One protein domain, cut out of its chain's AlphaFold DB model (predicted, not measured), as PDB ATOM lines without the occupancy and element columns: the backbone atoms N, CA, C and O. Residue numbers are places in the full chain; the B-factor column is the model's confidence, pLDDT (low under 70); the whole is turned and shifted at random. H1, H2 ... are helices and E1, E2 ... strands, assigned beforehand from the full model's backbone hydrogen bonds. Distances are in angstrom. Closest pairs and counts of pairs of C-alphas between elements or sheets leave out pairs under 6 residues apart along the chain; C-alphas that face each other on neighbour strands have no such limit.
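AT A GLANCE: This is residues 31 to 105 of the 107 residues of an uncharacterized protein of Dendrothele bispora (strain CBS 962.96) (UniProt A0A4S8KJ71). A long helix, H1, runs along one face of a narrow antiparallel sheet, order E1, E3, E2; short H2 crosses H1 on that face, making two layers. The printed part has 75 residues with elements in the order E1, H1, E2, E3, H2, class mixed. It is compact, radius of gyration of the C-alphas 12.1 A, and spans 37 by 23 by 18 A.

HOW THE PARTS SIT: E1, residues 31 to 33, is antiparallel to E3, residues 79 to 87, with N 32 and O 80 2.9 A apart. H1, residues 40 to 58, is over E3 and E2, residues 66 to 70, at a height over the sheet of 8.5 A. E1, H1 and E2 form a split strand-helix-strand unit, E3 between its strands, with a right-handed crossover. E2 and E3 form a hairpin; N 81 and O 69 are 2.8 A apart. H2, residues 93 to 99, touches H1 residues 47 to 54 alone, about perpendicular at 84 degrees; the closest C-alphas, of Cys 51 and Val 96, are 5.9 A apart. In H1 and H2 every O i to N i+4 pair is within hydrogen-bond range.

IN THESE COORDINATES: E1 begins at C-alpha 31 (222.985, 88.237, 123.892); H2 ends at C-alpha 99 (225.704, 101.810, 131.290). H1 is 26.3 A long, E3 24.9 A.

THE WHOLE: The printed part has no cut and no long link. Residues 61, 63 to 64 and 88 to 89 have pLDDT under 70.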
ATOM      1  N   ALA A  31     224.362  88.448 123.464       92.12
ATOM      2  CA  ALA A  31     222.985  88.237 123.892       92.12
ATOM      3  C   ALA A  31     222.810  88.772 125.321       92.12
ATOM      4  O   ALA A  31     223.554  88.379 126.223       92.12
ATOM      5  N   VAL A  32     221.834  89.649 125.533       94.31
ATOM      6  CA  VAL A  32     221.511  90.240 126.841       94.31
ATOM      7  C   VAL A  32     220.033  90.084 127.148       94.31
ATOM      8  O   VAL A  32     219.201  90.142 126.242       94.31
ATOM      9  N   ASN A  33     219.699  89.878 128.420       95.12
ATOM     10  CA  ASN A  33     218.309  89.771 128.846       95.12
ATOM     11  C   ASN A  33     217.601  91.115 128.663       95.12
ATOM     12  O   ASN A  33     218.110  92.154 129.088       95.12
ATOM     13  N   ILE A  34     216.415  91.078 128.059       94.31
ATOM     14  CA  ILE A  34     215.538  92.244 127.969       94.31
ATOM     15  C   ILE A  34     214.877  92.413 129.346       94.31
ATOM     16  O   ILE A  34     214.343  91.430 129.873       94.31
ATOM     17  N   PRO A  35     214.914  93.611 129.960       94.12
ATOM     18  CA  PRO A  35     214.180  93.876 131.194       94.12
ATOM     19  C   PRO A  35     212.700  93.500 131.053       94.12
ATOM     20  O   PRO A  35     212.091  93.740 130.015       94.12
ATOM     21  N   ALA A  36     212.119  92.879 132.082       91.94
ATOM     22  CA  ALA A  36     210.779  92.283 131.999       91.94
ATOM     23  C   ALA A  36     209.651  93.306 131.748       91.94
ATOM     24  O   ALA A  36     208.552  92.933 131.344       91.94
ATOM     25  N   ASP A  37     209.918  94.582 132.010       92.69
ATOM     26  CA  ASP A  37     209.042  95.729 131.792       92.69
ATOM     27  C   ASP A  37     209.188  96.362 130.399       92.69
ATOM     28  O   ASP A  37     208.395  97.232 130.036       92.69
ATOM     29  N   LEU A  38     210.159  95.912 129.599       94.00
ATOM     30  CA  LEU A  38     210.432  96.447 128.272       94.00
ATOM     31  C   LEU A  38     210.055  95.458 127.171       94.00
ATOM     32  O   LEU A  38     210.300  94.254 127.238       94.00
ATOM     33  N   THR A  39     209.493  95.999 126.094       95.62
ATOM     34  CA  THR A  39     209.379  95.264 124.830       95.62
ATOM     35  C   THR A  39     210.719  95.289 124.096       95.62
ATOM     36  O   THR A  39     211.540  96.179 124.332       95.62
ATOM     37  N   LEU A  40     210.929  94.361 123.156       94.25
ATOM     38  CA  LEU A  40     212.121  94.361 122.300       94.25
ATOM     39  C   LEU A  40     212.323  95.709 121.588       94.25
ATOM     40  O   LEU A  40     213.442  96.210 121.541       94.25
ATOM     41  N   ASP A  41     211.250  96.313 121.072       94.69
ATOM     42  CA  ASP A  41     211.331  97.589 120.356       94.69
ATOM     43  C   ASP A  41     211.765  98.731 121.280       94.69
ATOM     44  O   ASP A  41     212.640  99.523 120.918       94.69
ATOM     45  N   THR A  42     211.197  98.791 122.489       96.88
ATOM     46  CA  THR A  42     211.578  99.780 123.506       96.88
ATOM     47  C   THR A  42     213.036  99.597 123.913       96.88
ATOM     48  O   THR A  42     213.815 100.547 123.871       96.88
ATOM     49  N   PHE A  43     213.433  98.358 124.202       96.56
ATOM     50  CA  PHE A  43     214.805  98.008 124.541       96.56
ATOM     51  C   PHE A  43     215.791  98.391 123.427       96.56
ATOM     52  O   PHE A  43     216.819  99.013 123.685       96.56
ATOM     53  N   CYS A  44     215.480  98.083 122.165       95.00
ATOM     54  CA  CYS A  44     216.356  98.423 121.049       95.00
ATOM     55  C   CYS A  44     216.440  99.930 120.784       95.00
ATOM     56  O   CYS A  44     217.474 100.408 120.307       95.00
ATOM     57  N   ALA A  45     215.389 100.698 121.081       95.19
ATOM     58  CA  ALA A  45     215.450 102.156 121.041       95.19
ATOM     59  C   ALA A  45     216.397 102.707 122.122       95.19
ATOM     60  O   ALA A  45     217.254 103.540 121.814       95.19
ATOM     61  N   GLU A  46     216.306 102.193 123.351       95.38
ATOM     62  CA  GLU A  46     217.201 102.563 124.454       95.38
ATOM     63  C   GLU A  46     218.653 102.174 124.173       95.38
ATOM     64  O   GLU A  46     219.552 103.005 124.319       95.38
ATOM     65  N   TRP A  47     218.882 100.957 123.669       95.12
ATOM     66  CA  TRP A  47     220.198 100.495 123.231       95.12
ATOM     67  C   TRP A  47     220.823 101.451 122.214       95.12
ATOM     68  O   TRP A  47     221.972 101.870 122.371       95.12
ATOM     69  N   ARG A  48     220.067 101.833 121.177       92.44
ATOM     70  CA  ARG A  48     220.544 102.771 120.150       92.44
ATOM     71  C   ARG A  48     220.905 104.124 120.754       92.44
ATOM     72  O   ARG A  48     221.968 104.653 120.436       92.44
ATOM     73  N   GLY A  49     220.062 104.659 121.635       92.69
ATOM     74  CA  GLY A  49     220.325 105.920 122.327       92.69
ATOM     75  C   GLY A  49     221.597 105.870 123.177       92.69
ATOM     76  O   GLY A  49     222.456 106.743 123.059       92.69
ATOM     77  N   ALA A  50     221.757 104.821 123.984       93.38
ATOM     78  CA  ALA A  50     222.918 104.640 124.851       93.38
ATOM     79  C   ALA A  50     224.215 104.393 124.066       93.38
ATOM     80  O   ALA A  50     225.266 104.935 124.418       93.38
ATOM     81  N   CYS A  51     224.144 103.634 122.971       91.06
ATOM     82  CA  CYS A  51     225.277 103.439 122.076       91.06
ATOM     83  C   CYS A  51     225.711 104.765 121.438       91.06
ATOM     84  O   CYS A  51     226.876 105.136 121.559       91.06
ATOM     85  N   LEU A  52     224.784 105.542 120.863       89.38
ATOM     86  CA  LEU A  52     225.100 106.861 120.301       89.38
ATOM     87  C   LEU A  52     225.697 107.815 121.345       89.38
ATOM     88  O   LEU A  52     226.667 108.511 121.049       89.38
ATOM     89  N   ALA A  53     225.164 107.827 122.570       90.12
ATOM     90  CA  ALA A  53     225.702 108.637 123.661       90.12
ATOM     91  C   ALA A  53     227.137 108.220 124.034       90.12
ATOM     92  O   ALA A  53     228.014 109.071 124.192       90.12
ATOM     93  N   THR A  54     227.399 106.914 124.111       89.06
ATOM     94  CA  THR A  54     228.734 106.368 124.398       89.06
ATOM     95  C   THR A  54     229.722 106.732 123.293       89.06
ATOM     96  O   THR A  54     230.814 107.227 123.580       89.06
ATOM     97  N   ILE A  55     229.320 106.573 122.030       86.75
ATOM     98  CA  ILE A  55     230.118 106.953 120.860       86.75
ATOM     99  C   ILE A  55     230.437 108.449 120.883       86.75
ATOM    100  O   ILE A  55     231.597 108.822 120.731       86.75
ATOM    101  N   ALA A  56     229.447 109.308 121.130       86.25
ATOM    102  CA  ALA A  56     229.644 110.754 121.166       86.25
ATOM    103  C   ALA A  56     230.671 111.189 122.228       86.25
ATOM    104  O   ALA A  56     231.448 112.112 121.985       86.25
ATOM    105  N   ILE A  57     230.704 110.512 123.382       85.31
ATOM    106  CA  ILE A  57     231.653 110.790 124.472       85.31
ATOM    107  C   ILE A  57     233.049 110.239 124.158       85.31
ATOM    108  O   ILE A  57     234.050 110.912 124.398       85.31
ATOM    109  N   LYS A  58     233.132 108.999 123.666       83.62
ATOM    110  CA  LYS A  58     234.404 108.273 123.514       83.62
ATOM    111  C   LYS A  58     235.110 108.570 122.193       83.62
ATOM    112  O   LYS A  58     236.336 108.552 122.141       83.62
ATOM    113  N   GLN A  59     234.351 108.837 121.133       81.50
ATOM    114  CA  GLN A  59     234.861 109.100 119.792       81.50
ATOM    115  C   GLN A  59     233.926 110.057 119.025       81.50
ATOM    116  O   GLN A  59     233.196 109.638 118.120       81.50
ATOM    117  N   PRO A  60     233.946 111.356 119.372       75.38
ATOM    118  CA  PRO A  60     233.097 112.351 118.730       75.38
ATOM    119  C   PRO A  60     233.324 112.378 117.211       75.38
ATOM    120  O   PRO A  60     234.452 112.511 116.740       75.38
ATOM    121  N   GLY A  61     232.237 112.242 116.445       67.75
ATOM    122  CA  GLY A  61     232.247 112.231 114.976       67.75
ATOM    123  C   GLY A  61     232.168 110.846 114.324       67.75
ATOM    124  O   GLY A  61     232.023 110.771 113.105       67.75
ATOM    125  N   ALA A  62     232.219 109.755 115.095       70.94
ATOM    126  CA  ALA A  62     231.901 108.416 114.592       70.94
ATOM    127  C   ALA A  62     230.380 108.157 114.610       70.94
ATOM    128  O   ALA A  62     229.681 108.639 115.495       70.94
ATOM    129  N   ASN A  63     229.867 107.399 113.633       61.06
ATOM    130  CA  ASN A  63     228.427 107.137 113.446       61.06
ATOM    131  C   ASN A  63     228.147 105.699 112.967       61.06
ATOM    132  O   ASN A  63     227.304 105.476 112.101       61.06
ATOM    133  N   ASN A  64     228.884 104.710 113.472       67.31
ATOM    134  CA  ASN A  64     228.881 103.377 112.864       67.31
ATOM    135  C   ASN A  64     228.353 102.280 113.794       67.31
ATOM    136  O   ASN A  64     228.307 102.447 115.001       67.31
ATOM    137  N   GLY A  65     227.918 101.179 113.174       76.88
ATOM    138  CA  GLY A  65     227.702  99.860 113.770       76.88
ATOM    139  C   GLY A  65     226.901  99.807 115.071       76.88
ATOM    140  O   GLY A  65     227.424  99.449 116.124       76.88
ATOM    141  N   ILE A  66     225.598 100.076 114.969       87.81
ATOM    142  CA  ILE A  66     224.633  99.844 116.047       87.81
ATOM    143  C   ILE A  66     223.678  98.750 115.604       87.81
ATOM    144  O   ILE A  66     223.011  98.884 114.577       87.81
ATOM    145  N   TYR A  67     223.583  97.680 116.381       91.06
ATOM    146  CA  TYR A  67     222.660  96.593 116.095       91.06
ATOM    147  C   TYR A  67     221.963  96.130 117.371       91.06
ATOM    148  O   TYR A  67     222.569  96.051 118.439       91.06
ATOM    149  N   CYS A  68     220.666  95.873 117.239       93.25
ATOM    150  CA  CYS A  68     219.815  95.305 118.270       93.25
ATOM    151  C   CYS A  68     218.663  94.574 117.585       93.25
ATOM    152  O   CYS A  68     217.897  95.204 116.854       93.25
ATOM    153  N   GLU A  69     218.569  93.266 117.802       94.38
ATOM    154  CA  GLU A  69     217.490  92.406 117.303       94.38
ATOM    155  C   GLU A  69     217.219  91.267 118.292       94.38
ATOM    156  O   GLU A  69     218.025  90.993 119.183       94.38
ATOM    157  N   GLN A  70     216.093  90.573 118.119       94.44
ATOM    158  CA  GLN A  70     215.725  89.407 118.921       94.44
ATOM    159  C   GLN A  70     216.838  88.345 118.894       94.44
ATOM    160  O   GLN A  70     217.276  87.914 117.823       94.44
ATOM    161  N   ALA A  71     217.286  87.888 120.067       91.00
ATOM    162  CA  ALA A  71     218.176  86.735 120.147       91.00
ATOM    163  C   ALA A  71     217.406  85.452 119.769       91.00
ATOM    164  O   ALA A  71     216.183  85.413 119.936       91.00
ATOM    165  N   PRO A  72     218.079  84.389 119.282       87.56
ATOM    166  CA  PRO A  72     217.414  83.144 118.907       87.56
ATOM    167  C   PRO A  72     216.535  82.614 120.045       87.56
ATOM    168  O   PRO A  72     217.044  82.167 121.071       87.56
ATOM    169  N   THR A  73     215.216  82.639 119.858       87.62
ATOM    170  CA  THR A  73     214.232  82.357 120.919       87.62
ATOM    171  C   THR A  73     214.311  80.932 121.458       87.62
ATOM    172  O   THR A  73     213.980  80.697 122.615       87.62
ATOM    173  N   ALA A  74     214.803  79.992 120.646       84.81
ATOM    174  CA  ALA A  74     215.059  78.614 121.056       84.81
ATOM    175  C   ALA A  74     216.152  78.489 122.136       84.81
ATOM    176  O   ALA A  74     216.165  77.504 122.866       84.81
ATOM    177  N   LEU A  75     217.064  79.464 122.220       84.19
ATOM    178  CA  LEU A  75     218.164  79.496 123.189       84.19
ATOM    179  C   LEU A  75     217.935  80.560 124.266       84.19
ATOM    180  O   LEU A  75     218.244  80.336 125.429       84.19
ATOM    181  N   TYR A  76     217.379  81.706 123.876       88.00
ATOM    182  CA  TYR A  76     217.182  82.856 124.747       88.00
ATOM    183  C   TYR A  76     215.795  83.466 124.497       88.00
ATOM    184  O   TYR A  76     215.651  84.368 123.668       88.00
ATOM    185  N   PRO A  77     214.746  82.980 125.184       86.31
ATOM    186  CA  PRO A  77     213.367  83.372 124.887       86.31
ATOM    187  C   PRO A  77     213.082  84.859 125.146       86.31
ATOM    188  O   PRO A  77     212.225  85.425 124.479       86.31
ATOM    189  N   ASN A  78     213.829  85.499 126.053       90.62
ATOM    190  CA  ASN A  78     213.642  86.899 126.460       90.62
ATOM    191  C   ASN A  78     214.946  87.712 126.359       90.62
ATOM    192  O   ASN A  78     215.272  88.492 127.254       90.62
ATOM    193  N   ALA A  79     215.733  87.498 125.305       93.50
ATOM    194  CA  ALA A  79     216.989  88.218 125.106       93.50
ATOM    195  C   ALA A  79     217.059  88.914 123.746       93.50
ATOM    196  O   ALA A  79     216.403  88.514 122.785       93.50
ATOM    197  N   ALA A  80     217.920  89.919 123.658       94.25
ATOM    198  CA  ALA A  80     218.277  90.599 122.423       94.25
ATOM    199  C   ALA A  80     219.768  90.413 122.136       94.25
ATOM    200  O   ALA A  80     220.595  90.439 123.046       94.25
ATOM    201  N   ASN A  81     220.118  90.243 120.864       93.94
ATOM    202  CA  ASN A  81     221.492  90.346 120.400       93.94
ATOM    203  C   ASN A  81     221.822  91.815 120.179       93.94
ATOM    204  O   ASN A  81     221.194  92.470 119.346       93.94
ATOM    205  N   VAL A  82     222.833  92.310 120.881       93.06
ATOM    206  CA  VAL A  82     223.246  93.708 120.838       93.06
ATOM    207  C   VAL A  82     224.680  93.875 120.345       93.06
ATOM    208  O   VAL A  82     225.528  92.992 120.506       93.06
ATOM    209  N   TYR A  83     224.932  95.020 119.714       91.75
ATOM    210  CA  TYR A  83     226.231  95.431 119.199       91.75
ATOM    211  C   TYR A  83     226.330  96.957 119.129       91.75
ATOM    212  O   TYR A  83     225.376  97.640 118.738       91.75
ATOM    213  N   CYS A  84     227.493  97.469 119.502       90.38
ATOM    214  CA  CYS A  84     227.865  98.874 119.442       90.38
ATOM    215  C   CYS A  84     229.368  98.979 119.154       90.38
ATOM    216  O   CYS A  84     230.181  98.500 119.952       90.38
ATOM    217  N   GLU A  85     229.744  99.607 118.041       87.88
ATOM    218  CA  GLU A  85     231.130  99.898 117.655       87.88
ATOM    219  C   GLU A  85     231.256 101.317 117.090       87.88
ATOM    220  O   GLU A  85     230.268 101.978 116.810       87.88
ATOM    221  N   THR A  86     232.477 101.785 116.864       82.88
ATOM    222  CA  THR A  86     232.736 102.971 116.021       82.88
ATOM    223  C   THR A  86     233.589 102.660 114.805       82.88
ATOM    224  O   THR A  86     233.580 103.404 113.820       82.88
ATOM    225  N   SER A  87     234.317 101.549 114.859       74.56
ATOM    226  CA  SER A  87     235.092 100.963 113.775       74.56
ATOM    227  C   SER A  87     235.237  99.463 114.031       74.56
ATOM    228  O   SER A  87     235.040  99.011 115.156       74.56
ATOM    229  N   ALA A  88     235.710  98.720 113.027       66.75
ATOM    230  CA  ALA A  88     235.945  97.275 113.124       66.75
ATOM    231  C   ALA A  88     236.894  96.847 114.269       66.75
ATOM    232  O   ALA A  88     236.981  95.662 114.589       66.75
ATOM    233  N   THR A  89     237.639  97.786 114.865       68.25
ATOM    234  CA  THR A  89     238.572  97.538 115.977       68.25
ATOM    235  C   THR A  89     238.119  98.140 117.304       68.25
ATOM    236  O   THR A  89     238.703  97.821 118.337       68.25
ATOM    237  N   THR A  90     237.119  99.021 117.292       76.94
ATOM    238  CA  THR A  90     236.707  99.795 118.465       76.94
ATOM    239  C   THR A  90     235.269  99.451 118.818       76.94
ATOM    240  O   THR A  90     234.328  99.959 118.211       76.94
ATOM    241  N   LEU A  91     235.115  98.584 119.818       84.56
ATOM    242  CA  LEU A  91     233.838  98.056 120.285       84.56
ATOM    243  C   LEU A  91     233.463  98.683 121.634       84.56
ATOM    244  O   LEU A  91     234.250  98.625 122.574       84.56
ATOM    245  N   TYR A  92     232.240  99.201 121.745       88.56
ATOM    246  CA  TYR A  92     231.676  99.777 122.975       88.56
ATOM    247  C   TYR A  92     230.489  98.972 123.519       88.56
ATOM    248  O   TYR A  92     229.777  99.428 124.405       88.56
ATOM    249  N   THR A  93     230.252  97.766 122.997       90.25
ATOM    250  CA  THR A  93     229.106  96.927 123.393       90.25
ATOM    251  C   THR A  93     229.098  96.666 124.902       90.25
ATOM    252  O   THR A  93     228.076  96.877 125.544       90.25
ATOM    253  N   ASP A  94     230.241  96.292 125.484       90.00
ATOM    254  CA  ASP A  94     230.359  96.031 126.924       90.00
ATOM    255  C   ASP A  94     230.156  97.307 127.775       90.00
ATOM    256  O   ASP A  94     229.521  97.251 128.830       90.00
ATOM    257  N   ASP A  95     230.608  98.470 127.291       90.50
ATOM    258  CA  ASP A  95     230.394  99.766 127.957       90.50
ATOM    259  C   ASP A  95     228.904 100.142 127.989       90.50
ATOM    260  O   ASP A  95     228.394 100.583 129.020       90.50
ATOM    261  N   VAL A  96     228.185  99.936 126.879       91.31
ATOM    262  CA  VAL A  96     226.742 100.216 126.784       91.31
ATOM    263  C   VAL A  96     225.935  99.242 127.644       91.31
ATOM    264  O   VAL A  96     224.998  99.664 128.320       91.31
ATOM    265  N   ILE A  97     226.320  97.960 127.680       92.31
ATOM    266  CA  ILE A  97     225.739  96.956 128.588       92.31
ATOM    267  C   ILE A  97     225.891  97.409 130.042       92.31
ATOM    268  O   ILE A  97     224.911  97.402 130.786       92.31
ATOM    269  N   GLY A  98     227.092  97.847 130.435       90.44
ATOM    270  CA  GLY A  98     227.353  98.365 131.776       90.44
ATOM    271  C   GLY A  98     226.558  99.633 132.094       90.44
ATOM    272  O   GLY A  98     225.986  99.738 133.176       90.44
ATOM    273  N   TYR A  99     226.468 100.568 131.144       89.75
ATOM    274  CA  TYR A  99     225.704 101.810 131.290       89.75
ATOM    275  C   TYR A  99     224.203 101.563 131.494       89.75
ATOM    276  O   TYR A  99     223.581 102.206 132.336       89.75
ATOM    277  N   LEU A 100     223.633 100.612 130.752       90.44
ATOM    278  CA  LEU A 100     222.221 100.232 130.846       90.44
ATOM    279  C   LEU A 100     221.931  99.220 131.970       90.44
ATOM    280  O   LEU A 100     220.778  98.853 132.176       90.44
ATOM    281  N   GLY A 101     222.951  98.750 132.699       92.00
ATOM    282  CA  GLY A 101     222.787  97.758 133.764       92.00
ATOM    283  C   GLY A 101     222.298  96.393 133.264       92.00
ATOM    284  O   GLY A 101     221.600  95.681 133.988       92.00
ATOM    285  N   LEU A 102     222.632  96.028 132.025       92.00
ATOM    286  CA  LEU A 102     222.149  94.804 131.392       92.00
ATOM    287  C   LEU A 102     222.951  93.585 131.839       92.00
ATOM    288  O   LEU A 102     224.148  93.654 132.117       92.00
ATOM    289  N   THR A 103     222.280  92.436 131.858       92.56
ATOM    290  CA  THR A 103     222.909  91.151 132.169       92.56
ATOM    291  C   THR A 103     223.028  90.305 130.904       92.56
ATOM    292  O   THR A 103     222.068  90.233 130.129       92.56
ATOM    293  N   PRO A 104     224.175  89.643 130.671       89.75
ATOM    294  CA  PRO A 104     224.284  88.658 129.606       89.75
ATOM    295  C   PRO A 104     223.252  87.541 129.760       89.75
ATOM    296  O   PRO A 104     223.009  87.055 130.865       89.75
ATOM    297  N   ALA A 105     222.673  87.109 128.644       87.44
ATOM    298  CA  ALA A 105     221.818  85.935 128.619       87.44
ATOM    299  C   ALA A 105     222.682  84.668 128.739       87.44
ATOM    300  O   ALA A 105     223.700  84.526 128.059       87.44
TER     301      ALA A 105